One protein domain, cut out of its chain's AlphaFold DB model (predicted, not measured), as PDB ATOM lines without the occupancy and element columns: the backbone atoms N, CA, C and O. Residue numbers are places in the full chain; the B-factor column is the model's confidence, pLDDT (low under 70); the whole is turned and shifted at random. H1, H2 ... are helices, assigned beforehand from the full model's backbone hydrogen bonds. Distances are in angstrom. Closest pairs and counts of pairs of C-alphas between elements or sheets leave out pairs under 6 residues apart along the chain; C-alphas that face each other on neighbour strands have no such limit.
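Overview. This is residues 2 to 59 of the 315 residues of the protein "CoB--CoM heterodisulfide reductase iron-sulfur subunit A" of Acidilobales archaeon (UniProt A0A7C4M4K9). There is little regular structure: a long looped stretch, residues 2 to 31, folds back on itself, and two very short helices, H1 then H2, follow it. Residues 12 to 13 pair with residues 25 to 26, antiparallel, across the loop, while residues 4 to 9, 44 to 49 and 54 to 59 stick out. The printed part has 58 residues, 9 of them in named elements; the class is all helix, with no named strand. It is only just loose, close to compact, with a radius of gyration of the C-alphas of 12.5 A, and spans 30 by 29 by 23 A.

Arrangement. H1, residues 32 to 36, and H2, residues 41 to 44, are apart, with no C-alpha of the one within 8 A of the other, and a tight link of 4 residues joins them. In H1 every O i to N i+4 pair is within hydrogen-bond range; H2 is too short for such a pair, and its one O i to N i+3 pair is within range.

Along the chain. C-alpha 2 is at (42.084, -31.313, -9.402). H1 begins at C-alpha 32 (43.350, -17.309, 6.726) and is 5.3 A long from first to last C-alpha. H2 is 5.6 A long and ends at C-alpha 44 (44.173, -28.204, 17.391).

Size, cuts and confidence. The C-alphas farthest apart, those of Leu 6 and Val 59, are 34.1 A apart. The printed part has no cut, and no printed residue is under 70 in pLDDT.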
ATOM      1  N   PHE A   2      42.191 -29.896  -8.996       92.88
ATOM      2  CA  PHE A   2      42.084 -31.313  -9.402       92.88
ATOM      3  C   PHE A   2      40.719 -31.721  -9.993       92.88
ATOM      4  O   PHE A   2      40.656 -32.491 -10.941       92.88
ATOM      5  N   ASN A   3      39.620 -31.182  -9.456       93.94
ATOM      6  CA  ASN A   3      38.269 -31.399  -9.983       93.94
ATOM      7  C   ASN A   3      37.849 -30.357 -11.040       93.94
ATOM      8  O   ASN A   3      36.660 -30.112 -11.190       93.94
ATOM      9  N   GLU A   4      38.780 -29.682 -11.717       94.12
ATOM     10  CA  GLU A   4      38.486 -28.721 -12.800       94.12
ATOM     11  C   GLU A   4      37.480 -27.617 -12.405       94.12
ATOM     12  O   GLU A   4      36.631 -27.190 -13.179       94.12
ATOM     13  N   GLY A   5      37.517 -27.181 -11.140       92.00
ATOM     14  CA  GLY A   5      36.598 -26.162 -10.613       92.00
ATOM     15  C   GLY A   5      35.166 -26.648 -10.343       92.00
ATOM     16  O   GLY A   5      34.329 -25.851  -9.932       92.00
ATOM     17  N   LEU A   6      34.882 -27.944 -10.506       91.31
ATOM     18  CA  LEU A   6      33.566 -28.541 -10.246       91.31
ATOM     19  C   LEU A   6      33.220 -28.690  -8.758       91.31
ATOM     20  O   LEU A   6      32.056 -28.883  -8.418       91.31
ATOM     21  N   SER A   7      34.212 -28.628  -7.869       91.50
ATOM     22  CA  SER A   7      34.001 -28.653  -6.421       91.50
ATOM     23  C   SER A   7      34.945 -27.704  -5.703       91.50
ATOM     24  O   SER A   7      36.022 -27.356  -6.195       91.50
ATOM     25  N   THR A   8      34.560 -27.338  -4.486       92.12
ATOM     26  CA  THR A   8      35.419 -26.602  -3.563       92.12
ATOM     27  C   THR A   8      36.298 -27.565  -2.766       92.12
ATOM     28  O   THR A   8      36.026 -28.761  -2.651       92.12
ATOM     29  N   ARG A   9      37.387 -27.034  -2.210       93.31
ATOM     30  CA  ARG A   9      38.235 -27.715  -1.228       93.31
ATOM     31  C   ARG A   9      38.571 -26.751  -0.099       93.31
ATOM     32  O   ARG A   9      38.453 -25.537  -0.251       93.31
ATOM     33  N   ARG A  10      39.014 -27.292   1.034       93.62
ATOM     34  CA  ARG A  10      39.540 -26.488   2.144       93.62
ATOM     35  C   ARG A  10      40.973 -26.025   1.842       93.62
ATOM     36  O   ARG A  10      41.645 -26.582   0.973       93.62
ATOM     37  N   ALA A  11      41.442 -25.022   2.588       95.44
ATOM     38  CA  ALA A  11      42.814 -24.519   2.471       95.44
ATOM     39  C   ALA A  11      43.859 -25.579   2.858       95.44
ATOM     40  O   ALA A  11      44.877 -25.693   2.189       95.44
ATOM     41  N   ALA A  12      43.589 -26.376   3.899       95.19
ATOM     42  CA  ALA A  12      44.347 -27.585   4.209       95.19
ATOM     43  C   ALA A  12      43.668 -28.789   3.542       95.19
ATOM     44  O   ALA A  12      42.492 -29.050   3.812       95.19
ATOM     45  N   TYR A  13      44.372 -29.497   2.660       94.50
ATOM     46  CA  TYR A  13      43.785 -30.568   1.852       94.50
ATOM     47  C   TYR A  13      44.811 -31.629   1.446       94.50
ATOM     48  O   TYR A  13      46.016 -31.390   1.455       94.50
ATOM     49  N   ILE A  14      44.312 -32.801   1.058       94.00
ATOM     50  CA  ILE A  14      45.053 -33.809   0.292       94.00
ATOM     51  C   ILE A  14      44.511 -33.733  -1.135       94.00
ATOM     52  O   ILE A  14      43.294 -33.669  -1.311       94.00
ATOM     53  N   MET A  15      45.391 -33.706  -2.140       90.94
ATOM     54  CA  MET A  15      45.007 -33.425  -3.533       90.94
ATOM     55  C   MET A  15      43.901 -34.355  -4.054       90.94
ATOM     56  O   MET A  15      42.936 -33.882  -4.645       90.94
ATOM     57  N   PHE A  16      44.034 -35.656  -3.801       92.06
ATOM     58  CA  PHE A  16      43.031 -36.683  -4.076       92.06
ATOM     59  C   PHE A  16      43.263 -37.890  -3.148       92.06
ATOM     60  O   PHE A  16      44.350 -38.010  -2.572       92.06
ATOM     61  N   PRO A  17      42.288 -38.801  -2.969       90.06
ATOM     62  CA  PRO A  17      42.371 -39.824  -1.922       90.06
ATOM     63  C   PRO A  17      43.568 -40.791  -2.027       90.06
ATOM     64  O   PRO A  17      44.029 -41.287  -1.000       90.06
ATOM     65  N   GLN A  18      44.096 -41.022  -3.236       93.88
ATOM     66  CA  GLN A  18      45.235 -41.912  -3.527       93.88
ATOM     67  C   GLN A  18      46.557 -41.156  -3.756       93.88
ATOM     68  O   GLN A  18      47.489 -41.724  -4.316       93.88
ATOM     69  N   ALA A  19      46.649 -39.880  -3.368       94.44
ATOM     70  CA  ALA A  19      47.855 -39.085  -3.587       94.44
ATOM     71  C   ALA A  19      49.106 -39.746  -2.981       94.44
ATOM     72  O   ALA A  19      49.066 -40.257  -1.860       94.44
ATOM     73  N   VAL A  20      50.224 -39.692  -3.715       96.25
ATOM     74  CA  VAL A  20      51.539 -40.180  -3.277       96.25
ATOM     75  C   VAL A  20      52.557 -39.036  -3.400       96.25
ATOM     76  O   VAL A  20      52.746 -38.531  -4.504       96.25
ATOM     77  N   PRO A  21      53.218 -38.618  -2.303       94.62
ATOM     78  CA  PRO A  21      52.988 -39.054  -0.926       94.62
ATOM     79  C   PRO A  21      51.603 -38.621  -0.415       94.62
ATOM     80  O   PRO A  21      51.117 -37.540  -0.748       94.62
ATOM     81  N   ARG A  22      50.980 -39.436   0.448       93.44
ATOM     82  CA  ARG A  22      49.663 -39.138   1.040       93.44
ATOM     83  C   ARG A  22      49.787 -38.124   2.179       93.44
ATOM     84  O   ARG A  22      49.546 -38.437   3.342       93.44
ATOM     85  N   LYS A  23      50.223 -36.912   1.844       93.75
ATOM     86  CA  LYS A  23      50.433 -35.801   2.776       93.75
ATOM     87  C   LYS A  23      49.461 -34.668   2.477       93.75
ATOM     88  O   LYS A  23      49.134 -34.405   1.321       93.75
ATOM     89  N   ALA A  24      48.994 -34.017   3.536       94.12
ATOM     90  CA  ALA A  24      48.222 -32.794   3.405       94.12
ATOM     91  C   ALA A  24      49.155 -31.615   3.114       94.12
ATOM     92  O   ALA A  24      50.290 -31.580   3.588       94.12
ATOM     93  N   VAL A  25      48.644 -30.645   2.370       94.88
ATOM     94  CA  VAL A  25      49.296 -29.363   2.106       94.88
ATOM     95  C   VAL A  25      48.369 -28.230   2.534       94.88
ATOM     96  O   VAL A  25      47.146 -28.397   2.563       94.88
ATOM     97  N   ILE A  26      48.947 -27.082   2.888       95.81
ATOM     98  CA  ILE A  26      48.204 -25.856   3.181       95.81
ATOM     99  C   ILE A  26      48.422 -24.896   2.022       95.81
ATOM    100  O   ILE A  26      49.549 -24.509   1.740       95.81
ATOM    101  N   ASP A  27      47.335 -24.497   1.374       95.25
ATOM    102  CA  ASP A  27      47.364 -23.485   0.328       95.25
ATOM    103  C   ASP A  27      47.557 -22.084   0.938       95.25
ATOM    104  O   ASP A  27      46.652 -21.593   1.635       95.25
ATOM    105  N   PRO A  28      48.699 -21.415   0.687       94.00
ATOM    106  CA  PRO A  28      48.983 -20.103   1.252       94.00
ATOM    107  C   PRO A  28      48.067 -19.003   0.709       94.00
ATOM    108  O   PRO A  28      47.854 -18.016   1.407       94.00
ATOM    109  N   SER A  29      47.494 -19.171  -0.486       94.25
ATOM    110  CA  SER A  29      46.639 -18.159  -1.118       94.25
ATOM    111  C   SER A  29      45.238 -18.076  -0.496       94.25
ATOM    112  O   SER A  29      44.597 -17.029  -0.557       94.25
ATOM    113  N   ILE A  30      44.777 -19.154   0.150       94.94
ATOM    114  CA  ILE A  30      43.428 -19.257   0.742       94.94
ATOM    115  C   ILE A  30      43.485 -19.306   2.277       94.94
ATOM    116  O   ILE A  30      42.542 -18.905   2.961       94.94
ATOM    117  N   CYS A  31      44.578 -19.808   2.859       96.12
ATOM    118  CA  CYS A  31      44.701 -19.981   4.304       96.12
ATOM    119  C   CYS A  31      44.592 -18.645   5.059       96.12
ATOM    120  O   CYS A  31      45.438 -17.761   4.925       96.12
ATOM    121  N   LEU A  32      43.584 -18.520   5.928       96.31
ATOM    122  CA  LEU A  32      43.350 -17.309   6.726       96.31
ATOM    123  C   LEU A  32      44.486 -17.003   7.711       96.31
ATOM    124  O   LEU A  32      44.714 -15.842   8.041       96.31
ATOM    125  N   TYR A  33      45.231 -18.015   8.165       95.44
ATOM    126  CA  TYR A  33      46.431 -17.769   8.960       95.44
ATOM    127  C   TYR A  33      47.527 -17.091   8.138       95.44
ATOM    128  O   TYR A  33      48.120 -16.106   8.565       95.44
ATOM    129  N   LEU A  34      47.819 -17.632   6.955       93.69
ATOM    130  CA  LEU A  34      48.942 -17.179   6.142       93.69
ATOM    131  C   LEU A  34      48.649 -15.818   5.506       93.69
ATOM    132  O   LEU A  34      49.549 -14.988   5.434       93.69
ATOM    133  N   THR A  35      47.386 -15.557   5.167       95.19
ATOM    134  CA  THR A  35      46.937 -14.293   4.566       95.19
ATOM    135  C   THR A  35      46.602 -13.204   5.587       95.19
ATOM    136  O   THR A  35      46.937 -12.045   5.363       95.19
ATOM    137  N   ARG A  36      45.932 -13.538   6.701       95.88
ATOM    138  CA  ARG A  36      45.377 -12.553   7.657       95.88
ATOM    139  C   ARG A  36      45.794 -12.766   9.111       95.88
ATOM    140  O   ARG A  36      45.437 -11.955   9.954       95.88
ATOM    141  N   LYS A  37      46.523 -13.839   9.426       94.38
ATOM    142  CA  LYS A  37      46.968 -14.199  10.788       94.38
ATOM    143  C   LYS A  37      45.826 -14.436  11.793       94.38
ATOM    144  O   LYS A  37      46.043 -14.322  12.992       94.38
ATOM    145  N   THR A  38      44.631 -14.832  11.337       95.75
ATOM    146  CA  THR A  38      43.420 -14.906  12.191       95.75
ATOM    147  C   THR A  38      42.942 -16.309  12.579       95.75
ATOM    148  O   THR A  38      42.111 -16.433  13.472       95.75
ATOM    149  N   CYS A  39      43.411 -17.383  11.942       95.62
ATOM    150  CA  CYS A  39      42.895 -18.740  12.178       95.62
ATOM    151  C   CYS A  39      44.037 -19.724  12.419       95.62
ATOM    152  O   CYS A  39      44.979 -19.721  11.651       95.62
ATOM    153  N   ARG A  40      43.956 -20.600  13.425       95.06
ATOM    154  CA  ARG A  40      44.890 -21.736  13.597       95.06
ATOM    155  C   ARG A  40      44.190 -23.040  13.986       95.06
ATOM    156  O   ARG A  40      44.782 -23.966  14.524       95.06
ATOM    157  N   VAL A  41      42.895 -23.126  13.693       95.19
ATOM    158  CA  VAL A  41      42.023 -24.224  14.139       95.19
ATOM    159  C   VAL A  41      42.542 -25.601  13.703       95.19
ATOM    160  O   VAL A  41      42.421 -26.566  14.451       95.19
ATOM    161  N   CYS A  42      43.162 -25.695  12.524       94.88
ATOM    162  CA  CYS A  42      43.727 -26.941  12.012       94.88
ATOM    163  C   CYS A  42      44.829 -27.543  12.902       94.88
ATOM    164  O   CYS A  42      44.944 -28.764  12.917       94.88
ATOM    165  N   GLU A  43      45.590 -26.746  13.663       94.50
ATOM    166  CA  GLU A  43      46.610 -27.269  14.590       94.50
ATOM    167  C   GLU A  43      45.971 -28.100  15.695       94.50
ATOM    168  O   GLU A  43      46.389 -29.223  15.958       94.50
ATOM    169  N   LYS A  44      44.899 -27.565  16.290       93.50
ATOM    170  CA  LYS A  44      44.173 -28.204  17.391       93.50
ATOM    171  C   LYS A  44      43.602 -29.566  16.993       93.50
ATOM    172  O   LYS A  44      43.539 -30.468  17.819       93.50
ATOM    173  N   PHE A  45      43.168 -29.704  15.742       93.94
ATOM    174  CA  PHE A  45      42.552 -30.928  15.223       93.94
ATOM    175  C   PHE A  45      43.532 -31.846  14.486       93.94
ATOM    176  O   PHE A  45      43.103 -32.861  13.941       93.94
ATOM    177  N   CYS A  46      44.827 -31.515  14.433       94.75
ATOM    178  CA  CYS A  46      45.830 -32.356  13.793       94.75
ATOM    179  C   CYS A  46      46.398 -33.362  14.810       94.75
ATOM    180  O   CYS A  46      47.274 -32.989  15.592       94.75
ATOM    181  N   PRO A  47      45.981 -34.645  14.798       93.06
ATOM    182  CA  PRO A  47      46.486 -35.630  15.759       93.06
ATOM    183  C   PRO A  47      47.988 -35.892  15.594       93.06
ATOM    184  O   PRO A  47      48.674 -36.187  16.562       93.06
ATOM    185  N   ALA A  48      48.509 -35.746  14.372       94.31
ATOM    186  CA  ALA A  48      49.925 -35.920  14.071       94.31
ATOM    187  C   ALA A  48      50.794 -34.726  14.500       94.31
ATOM    188  O   ALA A  48      52.009 -34.798  14.350       94.31
ATOM    189  N   GLN A  49      50.183 -33.616  14.943       94.81
ATOM    190  CA  GLN A  49      50.878 -32.367  15.285       94.81
ATOM    191  C   GLN A  49      51.861 -31.905  14.189       94.81
ATOM    192  O   GLN A  49      52.908 -31.327  14.459       94.81
ATOM    193  N   ALA A  50      51.522 -32.175  12.925       95.81
ATOM    194  CA  ALA A  50      52.434 -32.032  11.790       95.81
ATOM    195  C   ALA A  50      52.439 -30.626  11.164       95.81
ATOM    196  O   ALA A  50      53.188 -30.372  10.222       95.81
ATOM    197  N   ILE A  51      51.569 -29.723  11.625       95.81
ATOM    198  CA  ILE A  51      51.460 -28.377  11.059       95.81
ATOM    199  C   ILE A  51      52.639 -27.541  11.545       95.81
ATOM    200  O   ILE A  51      52.765 -27.266  12.733       95.81
ATOM    201  N   ASN A  52      53.477 -27.106  10.605       94.69
ATOM    202  CA  ASN A  52      54.598 -26.216  10.866       94.69
ATOM    203  C   ASN A  52      54.428 -24.916  10.071       94.69
ATOM    204  O   ASN A  52      54.617 -24.890   8.858       94.69
ATOM    205  N   TRP A  53      54.095 -23.821  10.754       93.50
ATOM    206  CA  TRP A  53      53.923 -22.512  10.112       93.50
ATOM    207  C   TRP A  53      55.218 -21.833   9.679       93.50
ATOM    208  O   TRP A  53      55.162 -20.862   8.929       93.50
ATOM    209  N   ASN A  54      56.355 -22.316  10.174       92.31
ATOM    210  CA  ASN A  54      57.673 -21.822   9.801       92.31
ATOM    211  C   ASN A  54      58.277 -22.648   8.656       92.31
ATOM    212  O   ASN A  54      59.442 -22.452   8.320       92.31
ATOM    213  N   ASP A  55      57.526 -23.594   8.078       92.38
ATOM    214  CA  ASP A  55      57.967 -24.321   6.893       92.38
ATOM    215  C   ASP A  55      57.875 -23.401   5.673       92.38
ATOM    216  O   ASP A  55      56.793 -23.093   5.168       92.38
ATOM    217  N   THR A  56      59.030 -22.901   5.251       90.69
ATOM    218  CA  THR A  56      59.174 -22.002   4.110       90.69
ATOM    219  C   THR A  56      59.805 -22.723   2.931       90.69
ATOM    220  O   THR A  56      60.399 -23.795   3.074       90.69
ATOM    221  N   GLU A  57      59.718 -22.103   1.755       93.44
ATOM    222  CA  GLU A  57      60.449 -22.543   0.573       93.44
ATOM    223  C   GLU A  57      61.941 -22.728   0.889       93.44
ATOM    224  O   GLU A  57      62.559 -21.917   1.586       93.44
ATOM    225  N   LYS A  58      62.511 -23.827   0.390       94.88
ATOM    226  CA  LYS A  58      63.927 -24.166   0.531       94.88
ATOM    227  C   LYS A  58      64.503 -24.383  -0.855       94.88
ATOM    228  O   LYS A  58      63.996 -25.206  -1.615       94.88
ATOM    229  N   VAL A  59      65.588 -23.680  -1.153       95.62
ATOM    230  CA  VAL A  59      66.368 -23.917  -2.366       95.62
ATOM    231  C   VAL A  59      67.365 -25.029  -2.067       95.62
ATOM    232  O   VAL A  59      68.210 -24.888  -1.184       95.62
TER     233      VAL A  59